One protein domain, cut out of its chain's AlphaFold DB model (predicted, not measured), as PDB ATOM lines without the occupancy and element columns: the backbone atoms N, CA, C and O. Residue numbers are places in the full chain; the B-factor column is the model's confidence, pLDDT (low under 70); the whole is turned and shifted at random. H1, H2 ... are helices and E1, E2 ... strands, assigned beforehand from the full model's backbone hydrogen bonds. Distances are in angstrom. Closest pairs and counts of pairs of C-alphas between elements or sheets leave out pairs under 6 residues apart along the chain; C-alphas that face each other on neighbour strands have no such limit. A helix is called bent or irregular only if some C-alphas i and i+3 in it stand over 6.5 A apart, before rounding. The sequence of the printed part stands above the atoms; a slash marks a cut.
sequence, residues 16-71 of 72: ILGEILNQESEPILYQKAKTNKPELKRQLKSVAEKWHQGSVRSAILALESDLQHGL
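What this domain is: This is residues 16 to 71 of the 72 residues of an uncharacterized protein of Candidatus Blackburnbacteria bacterium RIFCSPLOWO2_01_FULL_40_20 (UniProt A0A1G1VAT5). Three helical pieces make the sides of a rough triangle: a long helix, H1, is broken into two arms that fold back on each other as a V, and a second helix, H2, turns back from the end of H1 and reaches the first arm, H1a. A short strand, E1, passes over one side of this triangle, near H1a and H2. The printed part has 56 residues, with one named strand followed by two named helices, in the order E1, H1, H2; its class is mostly helix. It is compact, with a radius of gyration of the C-alphas of 10.2 A, and rounded, its C-alphas spanning 25 by 22 by 18 A.

How they stand to each other: H1, residues 27 to 51, is bent: C-alphas 35 and 38 are 9.3 A apart, although by its hydrogen bonds it was assigned as one helix. Its arms are H1a, residues 27 to 35, and H1b, residues 38 to 51. They run opposite ways at a steep tilt of 46 degrees. They only just touch, with 3 pairs of C-alphas within 8 A, and H1b does so with residue 40 alone; the closest C-alphas are those of Ala 33 and Leu 40, 6.2 A apart. H2, residues 56 to 69, touches H1b about perpendicular, at 77 degrees, with the C-alphas of Ala 48 and Ala 59 closest at 5.0 A. H2 also touches H1a about perpendicular, at 77 degrees, with the C-alphas of Leu 29 and Glu 64 closest at 6.1 A. The helix packing is mostly crossed, meaning that 0 of these 3 touching pairs are at a shallow tilt. E1, residues 19 to 21, pairs with no named strand. Its closest C-alpha pair with H1a is Leu 21 and Tyr 30, 6.0 A apart, and with H2 it is Glu 19 and Arg 57, 6.6 A apart. E1 and H1b are apart. In H1a, H1b and H2 every O i to N i+4 pair is within hydrogen-bond range.

Where its parts are: H1a measures 12.5 A from its first to its last C-alpha and begins at C-alpha 27, (-45.402, -47.798, 11.198). H1b measures 20.2 A and ends at C-alpha 51, (-46.430, -26.016, 9.392). H2 measures 19.8 A and ends at C-alpha 69, (-54.425, -41.388, 3.947). E1 measures 6.6 A.

The domain as a whole: The two C-alphas farthest apart are those of Gly 18 and Leu 71, at 27.5 A. The printed part has no cut, and the links E1 to H1 and H1 to H2 are both tight. The mean pLDDT of the printed part is 87.8; residues 70 to 71 are under 70.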
ATOM      1  N   ILE A  16     -34.843 -39.844  15.268       89.19
ATOM      2  CA  ILE A  16     -34.762 -38.886  14.159       89.19
ATOM      3  C   ILE A  16     -35.044 -37.465  14.651       89.19
ATOM      4  O   ILE A  16     -36.004 -37.233  15.367       89.19
ATOM      5  N   LEU A  17     -34.184 -36.504  14.291       88.38
ATOM      6  CA  LEU A  17     -34.348 -35.085  14.663       88.38
ATOM      7  C   LEU A  17     -34.604 -34.831  16.170       88.38
ATOM      8  O   LEU A  17     -35.225 -33.842  16.529       88.38
ATOM      9  N   GLY A  18     -34.107 -35.706  17.051       88.81
ATOM     10  CA  GLY A  18     -34.329 -35.618  18.501       88.81
ATOM     11  C   GLY A  18     -35.483 -36.481  19.018       88.81
ATOM     12  O   GLY A  18     -35.428 -36.894  20.171       88.81
ATOM     13  N   GLU A  19     -36.421 -36.859  18.149       90.06
ATOM     14  CA  GLU A  19     -37.623 -37.636  18.459       90.06
ATOM     15  C   GLU A  19     -37.428 -39.140  18.259       90.06
ATOM     16  O   GLU A  19     -36.560 -39.581  17.499       90.06
ATOM     17  N   ILE A  20     -38.256 -39.931  18.940       89.38
ATOM     18  CA  ILE A  20     -38.274 -41.391  18.841       89.38
ATOM     19  C   ILE A  20     -39.442 -41.812  17.942       89.38
ATOM     20  O   ILE A  20     -40.589 -41.479  18.225       89.38
ATOM     21  N   LEU A  21     -39.134 -42.556  16.879       89.00
ATOM     22  CA  LEU A  21     -40.108 -43.250  16.037       89.00
ATOM     23  C   LEU A  21     -40.269 -44.690  16.514       89.00
ATOM     24  O   LEU A  21     -39.276 -45.419  16.640       89.00
ATOM     25  N   ASN A  22     -41.516 -45.106  16.706       86.69
ATOM     26  CA  ASN A  22     -41.861 -46.465  17.098       86.69
ATOM     27  C   ASN A  22     -42.717 -47.111  16.015       86.69
ATOM     28  O   ASN A  22     -43.644 -46.498  15.502       86.69
ATOM     29  N   GLN A  23     -42.461 -48.384  15.721       87.44
ATOM     30  CA  GLN A  23     -43.241 -49.124  14.728       87.44
ATOM     31  C   GLN A  23     -44.739 -49.199  15.072       87.44
ATOM     32  O   GLN A  23     -45.563 -49.285  14.173       87.44
ATOM     33  N   GLU A  24     -45.091 -49.185  16.359       86.50
ATOM     34  CA  GLU A  24     -46.487 -49.261  16.815       86.50
ATOM     35  C   GLU A  24     -47.246 -47.946  16.628       86.50
ATOM     36  O   GLU A  24     -48.446 -47.966  16.379       86.50
ATOM     37  N   SER A  25     -46.555 -46.814  16.758       86.00
ATOM     38  CA  SER A  25     -47.167 -45.486  16.682       86.00
ATOM     39  C   SER A  25     -47.091 -44.899  15.276       86.00
ATOM     40  O   SER A  25     -48.049 -44.285  14.821       86.00
ATOM     41  N   GLU A  26     -45.967 -45.096  14.583       91.19
ATOM     42  CA  GLU A  26     -45.698 -44.536  13.257       91.19
ATOM     43  C   GLU A  26     -45.118 -45.611  12.314       91.19
ATOM     44  O   GLU A  26     -43.937 -45.558  11.947       91.19
ATOM     45  N   PRO A  27     -45.898 -46.652  11.958       90.56
ATOM     46  CA  PRO A  27     -45.402 -47.798  11.198       90.56
ATOM     47  C   PRO A  27     -44.821 -47.417   9.831       90.56
ATOM     48  O   PRO A  27     -43.806 -47.998   9.425       90.56
ATOM     49  N   ILE A  28     -45.413 -46.453   9.115       92.06
ATOM     50  CA  ILE A  28     -44.954 -46.081   7.771       92.06
ATOM     51  C   ILE A  28     -43.644 -45.304   7.863       92.06
ATOM     52  O   ILE A  28     -42.667 -45.644   7.183       92.06
ATOM     53  N   LEU A  29     -43.583 -44.291   8.728       92.69
ATOM     54  CA  LEU A  29     -42.365 -43.523   8.955       92.69
ATOM     55  C   LEU A  29     -41.254 -44.395   9.535       92.69
ATOM     56  O   LEU A  29     -40.097 -44.218   9.159       92.69
ATOM     57  N   TYR A  30     -41.580 -45.377  10.376       92.12
ATOM     58  CA  TYR A  30     -40.617 -46.352  10.875       92.12
ATOM     59  C   TYR A  30     -39.984 -47.165   9.737       92.12
ATOM     60  O   TYR A  30     -38.757 -47.275   9.666       92.12
ATOM     61  N   GLN A  31     -40.783 -47.676   8.795       90.62
ATOM     62  CA  GLN A  31     -40.248 -48.386   7.626       90.62
ATOM     63  C   GLN A  31     -39.435 -47.460   6.716       90.62
ATOM     64  O   GLN A  31     -38.312 -47.798   6.339       90.62
ATOM     65  N   LYS A  32     -39.927 -46.246   6.443       90.75
ATOM     66  CA  LYS A  32     -39.167 -45.222   5.704       90.75
ATOM     67  C   LYS A  32     -37.835 -44.909   6.381       90.75
ATOM     68  O   LYS A  32     -36.832 -44.749   5.693       90.75
ATOM     69  N   ALA A  33     -37.794 -44.853   7.710       91.56
ATOM     70  CA  ALA A  33     -36.572 -44.613   8.465       91.56
ATOM     71  C   ALA A  33     -35.575 -45.773   8.339       91.56
ATOM     72  O   ALA A  33     -34.370 -45.527   8.309       91.56
ATOM     73  N   LYS A  34     -36.055 -47.019   8.238       89.56
ATOM     74  CA  LYS A  34     -35.202 -48.190   7.984       89.56
ATOM     75  C   LYS A  34     -34.633 -48.196   6.568       89.56
ATOM     76  O   LYS A  34     -33.470 -48.543   6.394       89.56
ATOM     77  N   THR A  35     -35.428 -47.802   5.576       90.50
ATOM     78  CA  THR A  35     -35.018 -47.839   4.164       90.50
ATOM     79  C   THR A  35     -34.201 -46.614   3.755       90.50
ATOM     80  O   THR A  35     -33.194 -46.746   3.068       90.50
ATOM     81  N   ASN A  36     -34.615 -45.411   4.161       91.94
ATOM     82  CA  ASN A  36     -33.964 -44.154   3.791       91.94
ATOM     83  C   ASN A  36     -34.148 -43.068   4.869       91.94
ATOM     84  O   ASN A  36     -34.898 -42.096   4.724       91.94
ATOM     85  N   LYS A  37     -33.408 -43.225   5.970       90.00
ATOM     86  CA  LYS A  37     -33.373 -42.262   7.080       90.00
ATOM     87  C   LYS A  37     -33.004 -40.824   6.665       90.00
ATOM     88  O   LYS A  37     -33.636 -39.903   7.188       90.00
ATOM     89  N   PRO A  38     -32.001 -40.577   5.792       92.69
ATOM     90  CA  PRO A  38     -31.640 -39.217   5.383       92.69
ATOM     91  C   PRO A  38     -32.779 -38.473   4.687       92.69
ATOM     92  O   PRO A  38     -33.011 -37.300   4.985       92.69
ATOM     93  N   GLU A  39     -33.506 -39.159   3.806       91.94
ATOM     94  CA  GLU A  39     -34.639 -38.572   3.094       91.94
ATOM     95  C   GLU A  39     -35.787 -38.256   4.052       91.94
ATOM     96  O   GLU A  39     -36.284 -37.130   4.080       91.94
ATOM     97  N   LEU A  40     -36.131 -39.198   4.935       92.50
ATOM     98  CA  LEU A  40     -37.139 -38.958   5.963       92.50
ATOM     99  C   LEU A  40     -36.775 -37.756   6.852       92.50
ATOM    100  O   LEU A  40     -37.629 -36.932   7.175       92.50
ATOM    101  N   LYS A  41     -35.494 -37.612   7.213       93.62
ATOM    102  CA  LYS A  41     -35.010 -36.477   8.013       93.62
ATOM    103  C   LYS A  41     -35.236 -35.147   7.290       93.62
ATOM    104  O   LYS A  41     -35.616 -34.174   7.935       93.62
ATOM    105  N   ARG A  42     -35.003 -35.092   5.974       93.12
ATOM    106  CA  ARG A  42     -35.250 -33.890   5.158       93.12
ATOM    107  C   ARG A  42     -36.739 -33.560   5.079       93.12
ATOM    108  O   ARG A  42     -37.098 -32.402   5.286       93.12
ATOM    109  N   GLN A  43     -37.585 -34.564   4.851       90.81
ATOM    110  CA  GLN A  43     -39.041 -34.397   4.783       90.81
ATOM    111  C   GLN A  43     -39.600 -33.860   6.105       90.81
ATOM    112  O   GLN A  43     -40.233 -32.807   6.120       90.81
ATOM    113  N   LEU A  44     -39.269 -34.509   7.226       91.75
ATOM    114  CA  LEU A  44     -39.708 -34.075   8.555       91.75
ATOM    115  C   LEU A  44     -39.221 -32.669   8.898       91.75
ATOM    116  O   LEU A  44     -39.990 -31.879   9.440       91.75
ATOM    117  N   LYS A  45     -37.970 -32.333   8.557       91.31
ATOM    118  CA  LYS A  45     -37.447 -30.982   8.775       91.31
ATOM    119  C   LYS A  45     -38.260 -29.948   7.987       91.31
ATOM    120  O   LYS A  45     -38.693 -28.960   8.567       91.31
ATOM    121  N   SER A  46     -38.532 -30.208   6.706       90.19
ATOM    122  CA  SER A  46     -39.303 -29.288   5.861       90.19
ATOM    123  C   SER A  46     -40.737 -29.092   6.359       90.19
ATOM    124  O   SER A  46     -41.227 -27.964   6.379       90.19
ATOM    125  N   VAL A  47     -41.404 -30.166   6.792       88.50
ATOM    126  CA  VAL A  47     -42.766 -30.099   7.345       88.50
ATOM    127  C   VAL A  47     -42.778 -29.346   8.678       88.50
ATOM    128  O   VAL A  47     -43.609 -28.459   8.873       88.50
ATOM    129  N   ALA A  48     -41.824 -29.637   9.570       89.75
ATOM    130  CA  ALA A  48     -41.705 -28.964  10.861       89.75
ATOM    131  C   ALA A  48     -41.481 -27.453  10.701       89.75
ATOM    132  O   ALA A  48     -42.151 -26.666  11.372       89.75
ATOM    133  N   GLU A  49     -40.589 -27.050   9.790       88.50
ATOM    134  CA  GLU A  49     -40.288 -25.642   9.503       88.50
ATOM    135  C   GLU A  49     -41.483 -24.898   8.887       88.50
ATOM    136  O   GLU A  49     -41.691 -23.728   9.195       88.50
ATOM    137  N   LYS A  50     -42.286 -25.559   8.043       83.81
ATOM    138  CA  LYS A  50     -43.394 -24.912   7.321       83.81
ATOM    139  C   LYS A  50     -44.709 -24.834   8.102       83.81
ATOM    140  O   LYS A  50     -45.422 -23.850   7.951       83.81
ATOM    141  N   TRP A  51     -45.055 -25.856   8.887       76.00
ATOM    142  CA  TRP A  51     -46.430 -26.016   9.392       76.00
ATOM    143  C   TRP A  51     -46.553 -26.021  10.915       76.00
ATOM    144  O   TRP A  51     -47.595 -25.643  11.442       76.00
ATOM    145  N   HIS A  52     -45.512 -26.427  11.648       72.50
ATOM    146  CA  HIS A  52     -45.651 -26.776  13.069       72.50
ATOM    147  C   HIS A  52     -44.739 -25.986  14.007       72.50
ATOM    148  O   HIS A  52     -44.323 -26.512  15.037       72.50
ATOM    149  N   GLN A  53     -44.393 -24.744  13.656       79.56
ATOM    150  CA  GLN A  53     -43.507 -23.893  14.470       79.56
ATOM    151  C   GLN A  53     -42.161 -24.576  14.810       79.56
ATOM    152  O   GLN A  53     -41.583 -24.346  15.868       79.56
ATOM    153  N   GLY A  54     -41.670 -25.471  13.944       78.06
ATOM    154  CA  GLY A  54     -40.457 -26.257  14.186       78.06
ATOM    155  C   GLY A  54     -40.648 -27.525  15.032       78.06
ATOM    156  O   GLY A  54     -39.672 -28.226  15.295       78.06
ATOM    157  N   SER A  55     -41.875 -27.873  15.436       88.19
ATOM    158  CA  SER A  55     -42.159 -29.101  16.188       88.19
ATOM    159  C   SER A  55     -42.004 -30.348  15.314       88.19
ATOM    160  O   SER A  55     -42.863 -30.684  14.493       88.19
ATOM    161  N   VAL A  56     -40.911 -31.080  15.538       88.12
ATOM    162  CA  VAL A  56     -40.608 -32.350  14.863       88.12
ATOM    163  C   VAL A  56     -41.674 -33.405  15.158       88.12
ATOM    164  O   VAL A  56     -42.084 -34.121  14.249       88.12
ATOM    165  N   ARG A  57     -42.165 -33.491  16.402       90.25
ATOM    166  CA  ARG A  57     -43.200 -34.466  16.780       90.25
ATOM    167  C   ARG A  57     -44.504 -34.235  16.017       90.25
ATOM    168  O   ARG A  57     -45.100 -35.190  15.530       90.25
ATOM    169  N   SER A  58     -44.912 -32.980  15.862       90.06
ATOM    170  CA  SER A  58     -46.108 -32.639  15.084       90.06
ATOM    171  C   SER A  58     -45.925 -32.976  13.604       90.06
ATOM    172  O   SER A  58     -46.817 -33.559  13.000       90.06
ATOM    173  N   ALA A  59     -44.737 -32.709  13.047       91.44
ATOM    174  CA  ALA A  59     -44.400 -33.096  11.680       91.44
ATOM    175  C   ALA A  59     -44.398 -34.618  11.471       91.44
ATOM    176  O   ALA A  59     -44.817 -35.081  10.415       91.44
ATOM    177  N   ILE A  60     -43.960 -35.395  12.468       92.12
ATOM    178  CA  ILE A  60     -44.036 -36.863  12.457       92.12
ATOM    179  C   ILE A  60     -45.495 -37.316  12.364       92.12
ATOM    180  O   ILE A  60     -45.830 -38.094  11.480       92.12
ATOM    181  N   LEU A  61     -46.371 -36.804  13.231       90.00
ATOM    182  CA  LEU A  61     -47.780 -37.204  13.244       90.00
ATOM    183  C   LEU A  61     -48.516 -36.774  11.969       90.00
ATOM    184  O   LEU A  61     -49.271 -37.558  11.401       90.00
ATOM    185  N   ALA A  62     -48.268 -35.550  11.501       89.38
ATOM    186  CA  ALA A  62     -48.863 -35.036  10.274       89.38
ATOM    187  C   ALA A  62     -48.418 -35.844   9.051       89.38
ATOM    188  O   ALA A  62     -49.259 -36.241   8.252       89.38
ATOM    189  N   LEU A  63     -47.119 -36.135   8.925       90.81
ATOM    190  CA  LEU A  63     -46.587 -36.891   7.794       90.81
ATOM    191  C   LEU A  63     -46.996 -38.370   7.837       90.81
ATOM    192  O   LEU A  63     -47.263 -38.942   6.789       90.81
ATOM    193  N   GLU A  64     -47.056 -39.001   9.014       91.88
ATOM    194  CA  GLU A  64     -47.589 -40.367   9.134       91.88
ATOM    195  C   GLU A  64     -49.054 -40.405   8.685       91.88
ATOM    196  O   GLU A  64     -49.402 -41.241   7.861       91.88
ATOM    197  N   SER A  65     -49.887 -39.472   9.160       89.56
ATOM    198  CA  SER A  65     -51.298 -39.371   8.761       89.56
ATOM    199  C   SER A  65     -51.451 -39.126   7.256       89.56
ATOM    200  O   SER A  65     -52.204 -39.828   6.581       89.56
ATOM    201  N   ASP A  66     -50.673 -38.198   6.695       88.81
ATOM    202  CA  ASP A  66     -50.651 -37.919   5.258       88.81
ATOM    203  C   ASP A  66     -50.270 -39.164   4.443       88.81
ATOM    204  O   ASP A  66     -50.949 -39.501   3.483       88.81
ATOM    205  N   LEU A  67     -49.266 -39.934   4.873       87.88
ATOM    206  CA  LEU A  67     -48.880 -41.178   4.200       87.88
ATOM    207  C   LEU A  67     -49.904 -42.310   4.383       87.88
ATOM    208  O   LEU A  67     -50.058 -43.138   3.484       87.88
ATOM    209  N   GLN A  68     -50.594 -42.363   5.525       86.94
ATOM    210  CA  GLN A  68     -51.657 -43.336   5.789       86.94
ATOM    211  C   GLN A  68     -52.903 -43.068   4.934       86.94
ATOM    212  O   GLN A  68     -53.557 -44.012   4.490       86.94
ATOM    213  N   HIS A  69     -53.224 -41.798   4.678       82.69
ATOM    214  CA  HIS A  69     -54.425 -41.388   3.947       82.69
ATOM    215  C   HIS A  69     -54.173 -41.009   2.476       82.69
ATOM    216  O   HIS A  69     -55.117 -41.000   1.687       82.69
ATOM    217  N   GLY A  70     -52.924 -40.731   2.100       66.00
ATOM    218  CA  GLY A  70     -52.494 -40.257   0.781       66.00
ATOM    219  C   GLY A  70     -52.130 -41.351  -0.225       66.00
ATOM    220  O   GLY A  70     -51.775 -41.039  -1.356       66.00
ATOM    221  N   LEU A  71     -52.244 -42.635   0.139       53.00
ATOM    222  CA  LEU A  71     -52.170 -43.770  -0.800       53.00
ATOM    223  C   LEU A  71     -53.509 -44.015  -1.533       53.00
ATOM    224  O   LEU A  71     -53.912 -45.166  -1.715       53.00
TER     225      LEU A  71